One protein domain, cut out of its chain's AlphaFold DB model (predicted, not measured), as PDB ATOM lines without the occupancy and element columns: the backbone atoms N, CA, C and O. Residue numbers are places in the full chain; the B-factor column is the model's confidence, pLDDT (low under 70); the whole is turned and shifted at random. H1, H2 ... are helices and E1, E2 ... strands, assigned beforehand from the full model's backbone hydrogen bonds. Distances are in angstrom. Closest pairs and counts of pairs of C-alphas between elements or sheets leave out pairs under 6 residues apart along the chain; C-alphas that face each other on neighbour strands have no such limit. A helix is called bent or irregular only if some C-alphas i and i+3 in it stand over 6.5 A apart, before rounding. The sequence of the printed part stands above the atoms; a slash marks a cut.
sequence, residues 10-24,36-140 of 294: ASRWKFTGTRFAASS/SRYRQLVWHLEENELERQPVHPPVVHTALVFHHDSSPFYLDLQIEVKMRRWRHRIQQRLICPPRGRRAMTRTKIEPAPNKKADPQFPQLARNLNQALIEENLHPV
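AT A GLANCE: This is residues 10 to 24 and 36 to 140 of the 294 residues of an uncharacterized protein of Aspergillus terreus (strain NIH 2624 / FGSC A1156) (UniProt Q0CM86). What would one see first? A loose frame: two separate antiparallel ribbons, E1 with E2 and E3 with E4, near each other at E2 and E3, with H1 beyond one end of the ribbon of E3 and E4. Residues 59 to 66, in a long unnamed stretch, run between that ribbon and the short helices H2 and H3. What is it made of? The printed part has 120 residues with three named helices and five named strands, in the order E1 E2 E3 H1 E4 H2 H3 E5; the class is mixed, helices and strands, with 58 residues, under half, in named elements. It is loose, with a radius of gyration of the C-alphas of 17.2 A, and spans 48 by 36 by 23 A.

HOW THE PARTS SIT: How are the ribbons paired? E1, residues 13 to 21, and E2, residues 39 to 47, are antiparallel at 162 degrees, with N 14 and O 46 2.9 A apart, within hydrogen-bond range. E3, residues 73 to 79, and E4, residues 103 to 109, are antiparallel at 162 degrees, with N 75 and O 107 2.8 A apart, within that range. E2 and E3 are near each other, with 7 pairs of C-alphas within 10 A. Where are the helices? H2, residues 121 to 126, and H3, residues 128 to 135, are close but not clearly touching, about perpendicular at 81 degrees; their closest C-alphas, of Leu 124 and Ala 131, are 7.3 A apart. H1, residues 86 to 94, is apart from E1 and E2. What of E5 and the backbones? E5, residues 137 to 139, pairs with no named strand, but its residues 137 to 138 pair antiparallel with residues 10 to 11. In H2 and H3 every O i to N i+4 pair is within hydrogen-bond range; in H1 2 of 5 are, beside 5 of 6 O i to N i+3 pairs.

IN THESE COORDINATES: Where do the elements begin and end? E1 begins at C-alpha 13, (121.974, 91.334, 114.093), and E5 ends at C-alpha 139, (116.128, 80.152, 111.022). How long are the longer elements? E1 measures 25.8 A from first to last C-alpha, E2 25.7 A, E3 19.3 A, E4 18.8 A and H1 14.4 A. H1 is neither bent nor irregular, but only just: C-alphas 90 and 93 are 6.3 A apart.

THE WHOLE: How large is it? The two C-alphas farthest apart, of Arg 87 and Asn 114, are 51.2 A apart; residues 114 to 121 stand free. Where is the cut, and which links are long? Residues 25 to 35 are not printed, and C-alphas 24 and 36 are 11.3 A apart across the cut. The links E2 to E3 and E4 to H2 are long. Where is confidence low? The mean pLDDT of the printed part is 71.1, and 62 residues are under 70, among them residues 10 to 24 and 86 to 101.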
ATOM      1  N   ALA A  10     121.893  82.069 110.307       55.00
ATOM      2  CA  ALA A  10     122.572  83.351 110.203       55.00
ATOM      3  C   ALA A  10     121.984  84.322 111.231       55.00
ATOM      4  O   ALA A  10     120.791  84.298 111.538       55.00
ATOM      5  N   SER A  11     122.846  85.150 111.824       61.47
ATOM      6  CA  SER A  11     122.391  86.219 112.706       61.47
ATOM      7  C   SER A  11     122.097  87.465 111.882       61.47
ATOM      8  O   SER A  11     123.010  88.063 111.303       61.47
ATOM      9  N   ARG A  12     120.834  87.903 111.908       66.69
ATOM     10  CA  ARG A  12     120.405  89.193 111.358       66.69
ATOM     11  C   ARG A  12     121.131  90.367 111.999       66.69
ATOM     12  O   ARG A  12     121.280  91.413 111.375       66.69
ATOM     13  N   TRP A  13     121.534  90.225 113.259       66.81
ATOM     14  CA  TRP A  13     121.974  91.334 114.093       66.81
ATOM     15  C   TRP A  13     123.415  91.150 114.546       66.81
ATOM     16  O   TRP A  13     123.754  90.207 115.256       66.81
ATOM     17  N   LYS A  14     124.269  92.115 114.208       68.69
ATOM     18  CA  LYS A  14     125.605  92.216 114.796       68.69
ATOM     19  C   LYS A  14     125.553  93.103 116.034       68.69
ATOM     20  O   LYS A  14     125.219  94.285 115.937       68.69
ATOM     21  N   PHE A  15     125.933  92.543 117.180       67.88
ATOM     22  CA  PHE A  15     126.012  93.257 118.452       67.88
ATOM     23  C   PHE A  15     127.437  93.749 118.696       67.88
ATOM     24  O   PHE A  15     128.384  92.965 118.745       67.88
ATOM     25  N   THR A  16     127.601  95.057 118.877       67.38
ATOM     26  CA  THR A  16     128.860  95.647 119.357       67.38
ATOM     27  C   THR A  16     128.555  96.594 120.508       67.38
ATOM     28  O   THR A  16     127.601  97.364 120.439       67.38
ATOM     29  N   GLY A  17     129.314  96.500 121.599       64.88
ATOM     30  CA  GLY A  17     129.043  97.240 122.830       64.88
ATOM     31  C   GLY A  17     130.276  97.979 123.327       64.88
ATOM     32  O   GLY A  17     131.364  97.409 123.376       64.88
ATOM     33  N   THR A  18     130.100  99.234 123.733       66.69
ATOM     34  CA  THR A  18     131.140 100.044 124.386       66.69
ATOM     35  C   THR A  18     130.636 100.566 125.722       66.69
ATOM     36  O   THR A  18     129.489 101.011 125.835       66.69
ATOM     37  N   ARG A  19     131.497 100.523 126.742       65.81
ATOM     38  CA  ARG A  19     131.173 100.915 128.114       65.81
ATOM     39  C   ARG A  19     131.872 102.220 128.471       65.81
ATOM     40  O   ARG A  19     133.090 102.305 128.355       65.81
ATOM     41  N   PHE A  20     131.113 103.178 128.989       66.75
ATOM     42  CA  PHE A  20     131.628 104.456 129.473       66.75
ATOM     43  C   PHE A  20     131.454 104.556 130.992       66.75
ATOM     44  O   PHE A  20     130.412 104.192 131.551       66.75
ATOM     45  N   ALA A  21     132.497 105.023 131.676       60.84
ATOM     46  CA  ALA A  21     132.392 105.448 133.067       60.84
ATOM     47  C   ALA A  21     131.785 106.860 133.115       60.84
ATOM     48  O   ALA A  21     132.068 107.663 132.228       60.84
ATOM     49  N   ALA A  22     130.967 107.165 134.128       57.97
ATOM     50  CA  ALA A  22     130.511 108.534 134.363       57.97
ATOM     51  C   ALA A  22     131.712 109.486 134.460       57.97
ATOM     52  O   ALA A  22     132.635 109.243 135.242       57.97
ATOM     53  N   SER A  23     131.675 110.558 133.666       53.78
ATOM     54  CA  SER A  23     132.572 111.699 133.821       53.78
ATOM     55  C   SER A  23     132.239 112.401 135.134       53.78
ATOM     56  O   SER A  23     131.074 112.658 135.429       53.78
ATOM     57  N   SER A  24     133.256 112.710 135.934       53.31
ATOM     58  CA  SER A  24     133.119 113.408 137.216       53.31
ATOM     59  C   SER A  24     132.652 114.863 137.093       53.31
ATOM     60  O   SER A  24     132.459 115.506 138.118       53.31
ATOM     61  N   SER A  36     127.132 106.221 143.409       51.69
ATOM     62  CA  SER A  36     126.247 105.929 142.269       51.69
ATOM     63  C   SER A  36     126.956 106.206 140.941       51.69
ATOM     64  O   SER A  36     126.663 107.152 140.216       51.69
ATOM     65  N   ARG A  37     127.937 105.361 140.597       57.72
ATOM     66  CA  ARG A  37     128.598 105.417 139.283       57.72
ATOM     67  C   ARG A  37     127.595 105.051 138.185       57.72
ATOM     68  O   ARG A  37     127.457 103.874 137.850       57.72
ATOM     69  N   TYR A  38     126.934 106.052 137.608       55.03
ATOM     70  CA  TYR A  38     126.180 105.899 136.369       55.03
ATOM     71  C   TYR A  38     127.127 105.344 135.296       55.03
ATOM     72  O   TYR A  38     128.173 105.910 134.985       55.03
ATOM     73  N   ARG A  39     126.823 104.151 134.790       65.12
ATOM     74  CA  ARG A  39     127.612 103.488 133.750       65.12
ATOM     75  C   ARG A  39     126.773 103.506 132.493       65.12
ATOM     76  O   ARG A  39     125.768 102.806 132.422       65.12
ATOM     77  N   GLN A  40     127.177 104.316 131.525       64.94
ATOM     78  CA  GLN A  40     126.516 104.334 130.232       64.94
ATOM     79  C   GLN A  40     127.041 103.165 129.400       64.94
ATOM     80  O   GLN A  40     128.251 102.982 129.239       64.94
ATOM     81  N   LEU A  41     126.120 102.368 128.872       67.38
ATOM     82  CA  LEU A  41     126.422 101.292 127.944       67.38
ATOM     83  C   LEU A  41     125.772 101.622 126.607       67.38
ATOM     84  O   LEU A  41     124.567 101.863 126.544       67.38
ATOM     85  N   VAL A  42     126.580 101.670 125.553       65.88
ATOM     86  CA  VAL A  42     126.109 101.955 124.197       65.88
ATOM     87  C   VAL A  42     126.281 100.694 123.373       65.88
ATOM     88  O   VAL A  42     127.396 100.196 123.223       65.88
ATOM     89  N   TRP A  43     125.164 100.187 122.854       68.50
ATOM     90  CA  TRP A  43     125.140  99.080 121.910       68.50
ATOM     91  C   TRP A  43     124.882  99.616 120.506       68.50
ATOM     92  O   TRP A  43     123.926 100.364 120.283       68.50
ATOM     93  N   HIS A  44     125.712  99.212 119.555       67.75
ATOM     94  CA  HIS A  44     125.448  99.387 118.138       67.75
ATOM     95  C   HIS A  44     124.936  98.062 117.584       67.75
ATOM     96  O   HIS A  44     125.663  97.066 117.565       67.75
ATOM     97  N   LEU A  45     123.674  98.080 117.155       69.88
ATOM     98  CA  LEU A  45     123.049  96.991 116.422       69.88
ATOM     99  C   LEU A  45     123.084  97.310 114.932       69.88
ATOM    100  O   LEU A  45     122.615  98.370 114.504       69.88
ATOM    101  N   GLU A  46     123.653  96.400 114.153       67.88
ATOM    102  CA  GLU A  46     123.684  96.483 112.697       67.88
ATOM    103  C   GLU A  46     122.903  95.317 112.097       67.88
ATOM    104  O   GLU A  46     123.123  94.165 112.463       67.88
ATOM    105  N   GLU A  47     121.962  95.646 111.213       70.56
ATOM    106  CA  GLU A  47     121.136  94.683 110.491       70.56
ATOM    107  C   GLU A  47     121.894  94.166 109.264       70.56
ATOM    108  O   GLU A  47     122.376  94.961 108.450       70.56
ATOM    109  N   ASN A  48     121.974  92.847 109.112       67.94
ATOM    110  CA  ASN A  48     122.566  92.194 107.958       67.94
ATOM    111  C   ASN A  48     121.658  92.351 106.728       67.94
ATOM    112  O   ASN A  48     120.491  91.962 106.728       67.94
ATOM    113  N   GLU A  49     122.195  92.930 105.653       62.41
ATOM    114  CA  GLU A  49     121.423  93.273 104.454       62.41
ATOM    115  C   GLU A  49     121.057  92.077 103.568       62.41
ATOM    116  O   GLU A  49     120.244  92.239 102.655       62.41
ATOM    117  N   LEU A  50     121.644  90.905 103.821       55.38
ATOM    118  CA  LEU A  50     121.352  89.673 103.084       55.38
ATOM    119  C   LEU A  50     119.989  89.068 103.476       55.38
ATOM    120  O   LEU A  50     119.403  88.331 102.691       55.38
ATOM    121  N   GLU A  51     119.425  89.459 104.622       54.97
ATOM    122  CA  GLU A  51     118.160  88.938 105.171       54.97
ATOM    123  C   GLU A  51     116.971  89.897 104.949       54.97
ATOM    124  O   GLU A  51     116.098  90.074 105.798       54.97
ATOM    125  N   ARG A  52     116.912  90.558 103.786       54.62
ATOM    126  CA  ARG A  52     115.883  91.564 103.436       54.62
ATOM    127  C   ARG A  52     114.441  91.042 103.322       54.62
ATOM    128  O   ARG A  52     113.588  91.812 102.887       54.62
ATOM    129  N   GLN A  53     114.138  89.796 103.684       52.69
ATOM    130  CA  GLN A  53     112.774  89.252 103.674       52.69
ATOM    131  C   GLN A  53     112.151  89.326 105.080       52.69
ATOM    132  O   GLN A  53     112.443  88.491 105.933       52.69
ATOM    133  N   PRO A  54     111.274  90.308 105.362       54.47
ATOM    134  CA  PRO A  54     110.664  90.451 106.668       54.47
ATOM    135  C   PRO A  54     109.342  89.682 106.680       54.47
ATOM    136  O   PRO A  54     108.315  90.203 106.252       54.47
ATOM    137  N   VAL A  55     109.346  88.446 107.179       54.72
ATOM    138  CA  VAL A  55     108.086  87.761 107.537       54.72
ATOM    139  C   VAL A  55     107.620  88.188 108.942       54.72
ATOM    140  O   VAL A  55     106.441  88.070 109.269       54.72
ATOM    141  N   HIS A  56     108.506  88.767 109.769       54.94
ATOM    142  CA  HIS A  56     108.233  89.041 111.185       54.94
ATOM    143  C   HIS A  56     108.672  90.441 111.659       54.94
ATOM    144  O   HIS A  56     109.623  91.017 111.115       54.94
ATOM    145  N   PRO A  57     107.984  91.005 112.675       58.53
ATOM    146  CA  PRO A  57     108.342  92.287 113.278       58.53
ATOM    147  C   PRO A  57     109.745  92.242 113.912       58.53
ATOM    148  O   PRO A  57     110.150  91.199 114.425       58.53
ATOM    149  N   PRO A  58     110.499  93.358 113.902       69.06
ATOM    150  CA  PRO A  58     111.859  93.407 114.428       69.06
ATOM    151  C   PRO A  58     111.841  93.445 115.963       69.06
ATOM    152  O   PRO A  58     111.871  94.518 116.567       69.06
ATOM    153  N   VAL A  59     111.764  92.276 116.596       73.19
ATOM    154  CA  VAL A  59     111.984  92.121 118.041       73.19
ATOM    155  C   VAL A  59     113.465  91.834 118.265       73.19
ATOM    156  O   VAL A  59     114.031  90.968 117.608       73.19
ATOM    157  N   VAL A  60     114.088  92.585 119.173       75.94
ATOM    158  CA  VAL A  60     115.488  92.399 119.568       75.94
ATOM    159  C   VAL A  60     115.520  92.027 121.041       75.94
ATOM    160  O   VAL A  60     115.054  92.797 121.886       75.94
ATOM    161  N   HIS A  61     116.104  90.875 121.352       79.50
ATOM    162  CA  HIS A  61     116.333  90.438 122.724       79.50
ATOM    163  C   HIS A  61     117.662  91.008 123.228       79.50
ATOM    164  O   HIS A  61     118.691  90.913 122.561       79.50
ATOM    165  N   THR A  62     117.646  91.635 124.405       80.31
ATOM    166  CA  THR A  62     118.841  92.202 125.040       80.31
ATOM    167  C   THR A  62     118.834  91.917 126.532       80.31
ATOM    168  O   THR A  62     117.778  91.850 127.160       80.31
ATOM    169  N   ALA A  63     120.023  91.751 127.100       81.56
ATOM    170  CA  ALA A  63     120.217  91.453 128.506       81.56
ATOM    171  C   ALA A  63     121.484  92.138 129.014       81.56
ATOM    172  O   ALA A  63     122.422  92.407 128.262       81.56
ATOM    173  N   LEU A  64     121.503  92.426 130.312       80.38
ATOM    174  CA  LEU A  64     122.613  93.076 130.994       80.38
ATOM    175  C   LEU A  64     122.940  92.286 132.251       80.38
ATOM    176  O   LEU A  64     122.042  91.892 132.990       80.38
ATOM    177  N   VAL A  65     124.232  92.108 132.509       79.88
ATOM    178  CA  VAL A  65     124.716  91.462 133.727       79.88
ATOM    179  C   VAL A  65     125.719  92.371 134.409       79.88
ATOM    180  O   VAL A  65     126.622  92.929 133.782       79.88
ATOM    181  N   PHE A  66     125.561  92.526 135.716       78.81
ATOM    182  CA  PHE A  66     126.452  93.313 136.546       78.81
ATOM    183  C   PHE A  66     126.569  92.679 137.933       78.81
ATOM    184  O   PHE A  66     125.676  91.974 138.391       78.81
ATOM    185  N   HIS A  67     127.697  92.937 138.587       79.75
ATOM    186  CA  HIS A  67     127.940  92.526 139.966       79.75
ATOM    187  C   HIS A  67     127.443  93.630 140.904       79.75
ATOM    188  O   HIS A  67     127.643  94.813 140.607       79.75
ATOM    189  N   HIS A  68     126.804  93.246 142.007       79.44
ATOM    190  CA  HIS A  68     126.331  94.157 143.048       79.44
ATOM    191  C   HIS A  68     126.572  93.543 144.434       79.44
ATOM    192  O   HIS A  68     126.642  92.323 144.567       79.44
ATOM    193  N   ASP A  69     126.644  94.382 145.465       79.69
ATOM    194  CA  ASP A  69     127.039  93.982 146.826       79.69
ATOM    195  C   ASP A  69     125.882  93.371 147.640       79.69
ATOM    196  O   ASP A  69     125.800  93.531 148.854       79.69
ATOM    197  N   SER A  70     124.932  92.706 146.973       78.00
ATOM    198  CA  SER A  70     123.726  92.122 147.590       78.00
ATOM    199  C   SER A  70     122.849  93.091 148.403       78.00
ATOM    200  O   SER A  70     121.905  92.662 149.063       78.00
ATOM    201  N   SER A  71     123.081  94.401 148.301       82.94
ATOM    202  CA  SER A  71     122.216  95.449 148.842       82.94
ATOM    203  C   SER A  71     121.124  95.843 147.841       82.94
ATOM    204  O   SER A  71     121.383  95.816 146.636       82.94
ATOM    205  N   PRO A  72     119.929  96.269 148.289       86.06
ATOM    206  CA  PRO A  72     118.931  96.861 147.406       86.06
ATOM    207  C   PRO A  72     119.468  98.096 146.675       86.06
ATOM    208  O   PRO A  72     120.129  98.940 147.281       86.06
ATOM    209  N   PHE A  73     119.162  98.225 145.386       84.06
ATOM    210  CA  PHE A  73     119.567  99.376 144.574       84.06
ATOM    211  C   PHE A  73     118.497  99.729 143.538       84.06
ATOM    212  O   PHE A  73     117.587  98.949 143.257       84.06
ATOM    213  N   TYR A  74     118.600 100.926 142.965       84.12
ATOM    214  CA  TYR A  74     117.769 101.343 141.839       84.12
ATOM    215  C   TYR A  74     118.539 101.171 140.533       84.12
ATOM    216  O   TYR A  74     119.702 101.560 140.440       84.12
ATOM    217  N   LEU A  75     117.873 100.610 139.529       82.44
ATOM    218  CA  LEU A  75     118.356 100.535 138.160       82.44
ATOM    219  C   LEU A  75     117.571 101.527 137.305       82.44
ATOM    220  O   LEU A  75     116.365 101.360 137.127       82.44
ATOM    221  N   ASP A  76     118.271 102.519 136.764       81.00
ATOM    222  CA  ASP A  76     117.741 103.431 135.755       81.00
ATOM    223  C   ASP A  76     118.202 102.947 134.374       81.00
ATOM    224  O   ASP A  76     119.388 103.004 134.042       81.00
ATOM    225  N   LEU A  77     117.268 102.439 133.571       78.00
ATOM    226  CA  LEU A  77     117.516 101.998 132.203       78.00
ATOM    227  C   LEU A  77     117.019 103.061 131.225       78.00
ATOM    228  O   LEU A  77     115.833 103.389 131.204       78.00
ATOM    229  N   GLN A  78     117.927 103.561 130.387       78.19
ATOM    230  CA  GLN A  78     117.610 104.484 129.305       78.19
ATOM    231  C   GLN A  78     117.917 103.831 127.954       78.19
ATOM    232  O   GLN A  78     119.066 103.499 127.670       78.19
ATOM    233  N   ILE A  79     116.898 103.685 127.108       77.44
ATOM    234  CA  ILE A  79     117.027 103.118 125.762       77.44
ATOM    235  C   ILE A  79     116.864 104.236 124.729       77.44
ATOM    236  O   ILE A  79     115.897 105.004 124.758       77.44
ATOM    237  N   GLU A  80     117.815 104.314 123.798       76.00
ATOM    238  CA  GLU A  80     117.823 105.249 122.673       76.00
ATOM    239  C   GLU A  80     118.099 104.488 121.373       76.00
ATOM    240  O   GLU A  80     119.073 103.745 121.275       76.00
ATOM    241  N   VAL A  81     117.249 104.686 120.361       73.44
ATOM    242  CA  VAL A  81     117.358 103.994 119.069       73.44
ATOM    243  C   VAL A  81     117.634 104.999 117.953       73.44
ATOM    244  O   VAL A  81     116.872 105.946 117.729       73.44
ATOM    245  N   LYS A  82     118.713 104.768 117.199       72.12
ATOM    246  CA  LYS A  82     119.115 105.591 116.047       72.12
ATOM    247  C   LYS A  82     119.216 104.744 114.783       72.12
ATOM    248  O   LYS A  82     120.143 103.959 114.632       72.12
ATOM    249  N   MET A  83     118.305 104.959 113.831       71.75
ATOM    250  CA  MET A  83     118.389 104.318 112.513       71.75
ATOM    251  C   MET A  83     119.392 105.046 111.605       71.75
ATOM    252  O   MET A  83     119.292 106.260 111.385       71.75
ATOM    253  N   ARG A  84     120.327 104.293 111.006       68.19
ATOM    254  CA  ARG A  84     121.339 104.839 110.081       68.19
ATOM    255  C   ARG A  84     120.702 105.486 108.841       68.19
ATOM    256  O   ARG A  84     121.025 106.625 108.506       68.19
ATOM    257  N   ARG A  85     119.750 104.800 108.199       71.88
ATOM    258  CA  ARG A  85     119.165 105.145 106.886       71.88
ATOM    259  C   ARG A  85     117.904 106.010 106.979       71.88
ATOM    260  O   ARG A  85     116.991 105.693 107.736       71.88
ATOM    261  N   TRP A  86     117.798 107.034 106.126       66.31
ATOM    262  CA  TRP A  86     116.686 108.002 106.133       66.31
ATOM    263  C   TRP A  86     115.295 107.371 105.958       66.31
ATOM    264  O   TRP A  86     114.394 107.682 106.730       66.31
ATOM    265  N   ARG A  87     115.138 106.404 105.041       68.31
ATOM    266  CA  ARG A  87     113.867 105.673 104.849       68.31
ATOM    267  C   ARG A  87     113.374 104.972 106.124       68.31
ATOM    268  O   ARG A  87     112.193 105.020 106.445       68.31
ATOM    269  N   HIS A  88     114.290 104.413 106.913       68.38
ATOM    270  CA  HIS A  88     113.959 103.774 108.186       68.38
ATOM    271  C   HIS A  88     113.744 104.800 109.312       68.38
ATOM    272  O   HIS A  88     112.984 104.539 110.240       68.38
ATOM    273  N   ARG A  89     114.322 106.008 109.215       68.81
ATOM    274  CA  ARG A  89     114.029 107.123 110.143       68.81
ATOM    275  C   ARG A  89     112.579 107.606 110.055       68.81
ATOM    276  O   ARG A  89     112.086 108.186 111.019       68.81
ATOM    277  N   ILE A  90     111.899 107.385 108.928       64.81
ATOM    278  CA  ILE A  90     110.462 107.670 108.782       64.81
ATOM    279  C   ILE A  90     109.642 106.581 109.495       64.81
ATOM    280  O   ILE A  90     108.710 106.897 110.231       64.81
ATOM    281  N   GLN A  91     110.059 105.315 109.367       65.56
ATOM    282  CA  GLN A  91     109.442 104.166 110.044       65.56
ATOM    283  C   GLN A  91     109.633 104.180 111.570       65.56
ATOM    284  O   GLN A  91     108.804 103.626 112.283       65.56
ATOM    285  N   GLN A  92     110.653 104.872 112.098       65.06
ATOM    286  CA  GLN A  92     110.871 105.026 113.548       65.06
ATOM    287  C   GLN A  92     109.681 105.629 114.310       65.06
ATOM    288  O   GLN A  92     109.634 105.511 115.529       65.06
ATOM    289  N   ARG A  93     108.722 106.286 113.644       59.72
ATOM    290  CA  ARG A  93     107.488 106.743 114.311       59.72
ATOM    291  C   ARG A  93     106.610 105.585 114.803       59.72
ATOM    292  O   ARG A  93     105.796 105.801 115.690       59.72
ATOM    293  N   LEU A  94     106.783 104.395 114.230       62.22
ATOM    294  CA  LEU A  94     106.029 103.176 114.531       62.22
ATOM    295  C   LEU A  94     106.805 102.210 115.446       62.22
ATOM    296  O   LEU A  94     106.300 101.141 115.767       62.22
ATOM    297  N   ILE A  95     108.034 102.563 115.843       66.00
ATOM    298  CA  ILE A  95     108.927 101.728 116.657       66.00
ATOM    299  C   ILE A  95     109.133 102.412 118.012       66.00
ATOM    300  O   ILE A  95     109.286 103.632 118.086       66.00
ATOM    301  N   CYS A  96     109.152 101.628 119.090       58.84
ATOM    302  CA  CYS A  96     109.432 102.124 120.433       58.84
ATOM    303  C   CYS A  96     110.941 102.067 120.740       58.84
ATOM    304  O   CYS A  96     111.545 101.012 120.542       58.84
ATOM    305  N   PRO A  97     111.550 103.140 121.280       65.56
ATOM    306  CA  PRO A  97     110.971 104.460 121.538       65.56
ATOM    307  C   PRO A  97     110.869 105.351 120.278       65.56
ATOM    308  O   PRO A  97     111.748 105.300 119.414       65.56
ATOM    309  N   PRO A  98     109.845 106.228 120.196       64.75
ATOM    310  CA  PRO A  98     109.696 107.185 119.101       64.75
ATOM    311  C   PRO A  98     110.897 108.128 118.965       64.75
ATOM    312  O   PRO A  98     111.559 108.478 119.944       64.75
ATOM    313  N   ARG A  99     111.140 108.619 117.744       61.66
ATOM    314  CA  ARG A  99     112.257 109.523 117.422       61.66
ATOM    315  C   ARG A  99     112.328 110.729 118.373       61.66
ATOM    316  O   ARG A  99     111.352 111.455 118.539       61.66
ATOM    317  N   GLY A 100     113.511 110.962 118.945       62.00
ATOM    318  CA  GLY A 100     113.772 112.078 119.864       62.00
ATOM    319  C   GLY A 100     113.273 111.854 121.293       62.00
ATOM    320  O   GLY A 100     113.483 112.717 122.139       62.00
ATOM    321  N   ARG A 101     112.647 110.706 121.584       64.12
ATOM    322  CA  ARG A 101     112.279 110.311 122.944       64.12
ATOM    323  C   ARG A 101     113.207 109.212 123.440       64.12
ATOM    324  O   ARG A 101     113.547 108.281 122.716       64.12
ATOM    325  N   ARG A 102     113.605 109.340 124.699       70.88
ATOM    326  CA  ARG A 102     114.328 108.316 125.450       70.88
ATOM    327  C   ARG A 102     113.287 107.501 126.206       70.88
ATOM    328  O   ARG A 102     112.453 108.088 126.895       70.88
ATOM    329  N   ALA A 103     113.302 106.179 126.059       74.19
ATOM    330  CA  ALA A 103     112.540 105.325 126.966       74.19
ATOM    331  C   ALA A 103     113.351 105.206 128.253       74.19
ATOM    332  O   ALA A 103     114.464 104.689 128.223       74.19
ATOM    333  N   MET A 104     112.811 105.730 129.350       77.19
ATOM    334  CA  MET A 104     113.419 105.638 130.671       77.19
ATOM    335  C   MET A 104     112.548 104.748 131.548       77.19
ATOM    336  O   MET A 104     111.327 104.890 131.575       77.19
ATOM    337  N   THR A 105     113.165 103.814 132.254       82.81
ATOM    338  CA  THR A 105     112.494 102.967 133.238       82.81
ATOM    339  C   THR A 105     113.374 102.870 134.465       82.81
ATOM    340  O   THR A 105     114.570 102.619 134.351       82.81
ATOM    341  N   ARG A 106     112.772 103.086 135.633       84.75
ATOM    342  CA  ARG A 106     113.429 102.935 136.925       84.75
ATOM    343  C   ARG A 106     112.831 101.740 137.643       84.75
ATOM    344  O   ARG A 106     111.615 101.664 137.805       84.75
ATOM    345  N   THR A 107     113.679 100.837 138.107       87.06
ATOM    346  CA  THR A 107     113.247  99.643 138.837       87.06
ATOM    347  C   THR A 107     114.064  99.499 140.109       87.06
ATOM    348  O   THR A 107     115.285  99.636 140.094       87.06
ATOM    349  N   LYS A 108     113.389  99.236 141.231       87.19
ATOM    350  CA  LYS A 108     114.050  98.872 142.486       87.19
ATOM    351  C   LYS A 108     114.366  97.380 142.440       87.19
ATOM    352  O   LYS A 108     113.459  96.571 142.268       87.19
ATOM    353  N   ILE A 109     115.637  97.031 142.580       85.75
ATOM    354  CA  ILE A 109     116.096  95.648 142.653       85.75
ATOM    355  C   ILE A 109     116.330  95.316 144.120       85.75
ATOM    356  O   ILE A 109     117.160  95.938 144.783       85.75
ATOM    357  N   GLU A 110     115.577  94.342 144.622       85.31
ATOM    358  CA  GLU A 110     115.736  93.787 145.964       85.31
ATOM    359  C   GLU A 110     116.329  92.380 145.838       85.31
ATOM    360  O   GLU A 110     115.651  91.467 145.354       85.31
ATOM    361  N   PRO A 111     117.604  92.187 146.216       78.88
ATOM    362  CA  PRO A 111     118.233  90.875 146.188       78.88
ATOM    363  C   PRO A 111     117.468  89.906 147.089       78.88
ATOM    364  O   PRO A 111     117.221  90.193 148.260       78.88
ATOM    365  N   ALA A 112     117.069  88.757 146.543       76.31
ATOM    366  CA  ALA A 112     116.341  87.760 147.315       76.31
ATOM    367  C   ALA A 112     117.250  87.206 148.429       76.31
ATOM    368  O   ALA A 112     118.317  86.677 148.117       76.31
ATOM    369  N   PRO A 113     116.840  87.258 149.708       67.00
ATOM    370  CA  PRO A 113     117.741  86.960 150.819       67.00
ATOM    371  C   PRO A 113     118.127  85.478 150.941       67.00
ATOM    372  O   PRO A 113     119.111  85.190 151.601       67.00
ATOM    373  N   ASN A 114     117.380  84.536 150.340       60.59
ATOM    374  CA  ASN A 114     117.534  83.096 150.621       60.59
ATOM    375  C   ASN A 114     117.140  82.137 149.474       60.59
ATOM    376  O   ASN A 114     116.850  80.964 149.718       60.59
ATOM    377  N   LYS A 115     117.096  82.579 148.211       63.34
ATOM    378  CA  LYS A 115     116.870  81.631 147.102       63.34
ATOM    379  C   LYS A 115     118.201  80.998 146.710       63.34
ATOM    380  O   LYS A 115     119.162  81.720 146.465       63.34
ATOM    381  N   LYS A 116     118.248  79.660 146.636       69.38
ATOM    382  CA  LYS A 116     119.355  78.941 145.990       69.38
ATOM    383  C   LYS A 116     119.494  79.534 144.590       69.38
ATOM    384  O   LYS A 116     118.589  79.365 143.776       69.38
ATOM    385  N   ALA A 117     120.555  80.308 144.374       69.56
ATOM    386  CA  ALA A 117     120.849  80.868 143.068       69.56
ATOM    387  C   ALA A 117     120.906  79.711 142.072       69.56
ATOM    388  O   ALA A 117     121.475  78.662 142.382       69.56
ATOM    389  N   ASP A 118     120.267  79.891 140.918       79.75
ATOM    390  CA  ASP A 118     120.349  78.912 139.846       79.75
ATOM    391  C   ASP A 118     121.837  78.661 139.540       79.75
ATOM    392  O   ASP A 118     122.555  79.615 139.213       79.75
ATOM    393  N   PRO A 119     122.336  77.418 139.678       80.50
ATOM    394  CA  PRO A 119     123.735  77.109 139.411       80.50
ATOM    395  C   PRO A 119     124.135  77.407 137.960       80.50
ATOM    396  O   PRO A 119     125.325  77.578 137.690       80.50
ATOM    397  N   GLN A 120     123.173  77.505 137.035       84.00
ATOM    398  CA  GLN A 120     123.423  77.853 135.637       84.00
ATOM    399  C   GLN A 120     123.551  79.364 135.412       84.00
ATOM    400  O   GLN A 120     124.175  79.782 134.435       84.00
ATOM    401  N   PHE A 121     123.043  80.202 136.321       83.62
ATOM    402  CA  PHE A 121     123.071  81.657 136.158       83.62
ATOM    403  C   PHE A 121     124.492  82.227 135.997       83.62
ATOM    404  O   PHE A 121     124.703  83.019 135.079       83.62
ATOM    405  N   PRO A 122     125.508  81.821 136.789       85.00
ATOM    406  CA  PRO A 122     126.885  82.267 136.577       85.00
ATOM    407  C   PRO A 122     127.447  81.872 135.206       85.00
ATOM    408  O   PRO A 122     128.244  82.612 134.630       85.00
ATOM    409  N   GLN A 123     127.046  80.714 134.678       87.12
ATOM    410  CA  GLN A 123     127.481  80.246 133.365       87.12
ATOM    411  C   GLN A 123     126.799  81.040 132.245       87.12
ATOM    412  O   GLN A 123     127.483  81.518 131.340       87.12
ATOM    413  N   LEU A 124     125.489  81.274 132.357       86.50
ATOM    414  CA  LEU A 124     124.729  82.133 131.446       86.50
ATOM    415  C   LEU A 124     125.273  83.568 131.446       86.50
ATOM    416  O   LEU A 124     125.468  84.159 130.391       86.50
ATOM    417  N   ALA A 125     125.595  84.107 132.622       84.06
ATOM    418  CA  ALA A 125     126.186  85.431 132.780       84.06
ATOM    419  C   ALA A 125     127.532  85.577 132.053       84.06
ATOM    420  O   ALA A 125     127.797  86.619 131.452       84.06
ATOM    421  N   ARG A 126     128.381  84.542 132.093       84.31
ATOM    422  CA  ARG A 126     129.666  84.519 131.370       84.31
ATOM    423  C   ARG A 126     129.473  84.390 129.860       84.31
ATOM    424  O   ARG A 126     130.201  85.028 129.106       84.31
ATOM    425  N   ASN A 127     128.470  83.624 129.439       85.00
ATOM    426  CA  ASN A 127     128.178  83.342 128.034       85.00
ATOM    427  C   ASN A 127     127.076  84.239 127.450       85.00
ATOM    428  O   ASN A 127     126.527  83.932 126.395       85.00
ATOM    429  N   LEU A 128     126.766  85.363 128.107       82.69
ATOM    430  CA  LEU A 128     125.647  86.236 127.750       82.69
ATOM    431  C   LEU A 128     125.690  86.670 126.282       82.69
ATOM    432  O   LEU A 128     124.659  86.717 125.629       82.69
ATOM    433  N   ASN A 129     126.881  86.973 125.758       76.56
ATOM    434  CA  ASN A 129     127.043  87.388 124.366       76.56
ATOM    435  C   ASN A 129     126.562  86.298 123.400       76.56
ATOM    436  O   ASN A 129     125.779  86.567 122.498       76.56
ATOM    437  N   GLN A 130     126.981  85.055 123.633       79.81
ATOM    438  CA  GLN A 130     126.579  83.929 122.802       79.81
ATOM    439  C   GLN A 130     125.083  83.631 122.949       79.81
ATOM    440  O   GLN A 130     124.398  83.512 121.940       79.81
ATOM    441  N   ALA A 131     124.559  83.628 124.179       83.06
ATOM    442  CA  ALA A 131     123.130  83.447 124.427       83.06
ATOM    443  C   ALA A 131     122.279  84.539 123.753       83.06
ATOM    444  O   ALA A 131     121.224  84.252 123.203       83.06
ATOM    445  N   LEU A 132     122.747  85.793 123.744       79.38
ATOM    446  CA  LEU A 132     122.071  86.884 123.043       79.38
ATOM    447  C   LEU A 132     122.137  86.729 121.529       79.38
ATOM    448  O   LEU A 132     121.154  87.032 120.863       79.38
ATOM    449  N   ILE A 133     123.261  86.273 120.976       76.81
ATOM    450  CA  ILE A 133     123.340  85.977 119.544       76.81
ATOM    451  C   ILE A 133     122.307  84.904 119.203       76.81
ATOM    452  O   ILE A 133     121.507  85.142 118.307       76.81
ATOM    453  N   GLU A 134     122.277  83.802 119.958       80.06
ATOM    454  CA  GLU A 134     121.356  82.671 119.785       80.06
ATOM    455  C   GLU A 134     119.876  83.077 119.900       80.06
ATOM    456  O   GLU A 134     119.094  82.754 119.012       80.06
ATOM    457  N   GLU A 135     119.500  83.867 120.910       79.88
ATOM    458  CA  GLU A 135     118.132  84.403 121.090       79.88
ATOM    459  C   GLU A 135     117.706  85.408 120.006       79.88
ATOM    460  O   GLU A 135     116.525  85.734 119.854       79.88
ATOM    461  N   ASN A 136     118.670  85.944 119.258       76.75
ATOM    462  CA  ASN A 136     118.420  86.807 118.107       76.75
ATOM    463  C   ASN A 136     118.715  86.099 116.770       76.75
ATOM    464  O   ASN A 136     118.626  86.748 115.723       76.75
ATOM    465  N   LEU A 137     119.063  84.803 116.774       73.31
ATOM    466  CA  LEU A 137     119.150  84.006 115.554       73.31
ATOM    467  C   LEU A 137     117.741  83.739 115.036       73.31
ATOM    468  O   LEU A 137     116.814  83.425 115.784       73.31
ATOM    469  N   HIS A 138     117.597  83.814 113.720       64.62
ATOM    470  CA  HIS A 138     116.384  83.390 113.048       64.62
ATOM    471  C   HIS A 138     116.732  82.266 112.070       64.62
ATOM    472  O   HIS A 138     117.757  82.345 111.392       64.62
ATOM    473  N   PRO A 139     115.919  81.199 112.006       57.56
ATOM    474  CA  PRO A 139     116.128  80.152 111.022       57.56
ATOM    475  C   PRO A 139     115.942  80.749 109.626       57.56
ATOM    476  O   PRO A 139     114.875  81.281 109.306       57.56
ATOM    477  N   VAL A 140     116.979  80.662 108.794       55.25
ATOM    478  CA  VAL A 140     116.867  80.997 107.377       55.25
ATOM    479  C   VAL A 140     116.239  79.790 106.695       55.25
ATOM    480  O   VAL A 140     116.797  78.693 106.705       55.25
TER     481      VAL A 140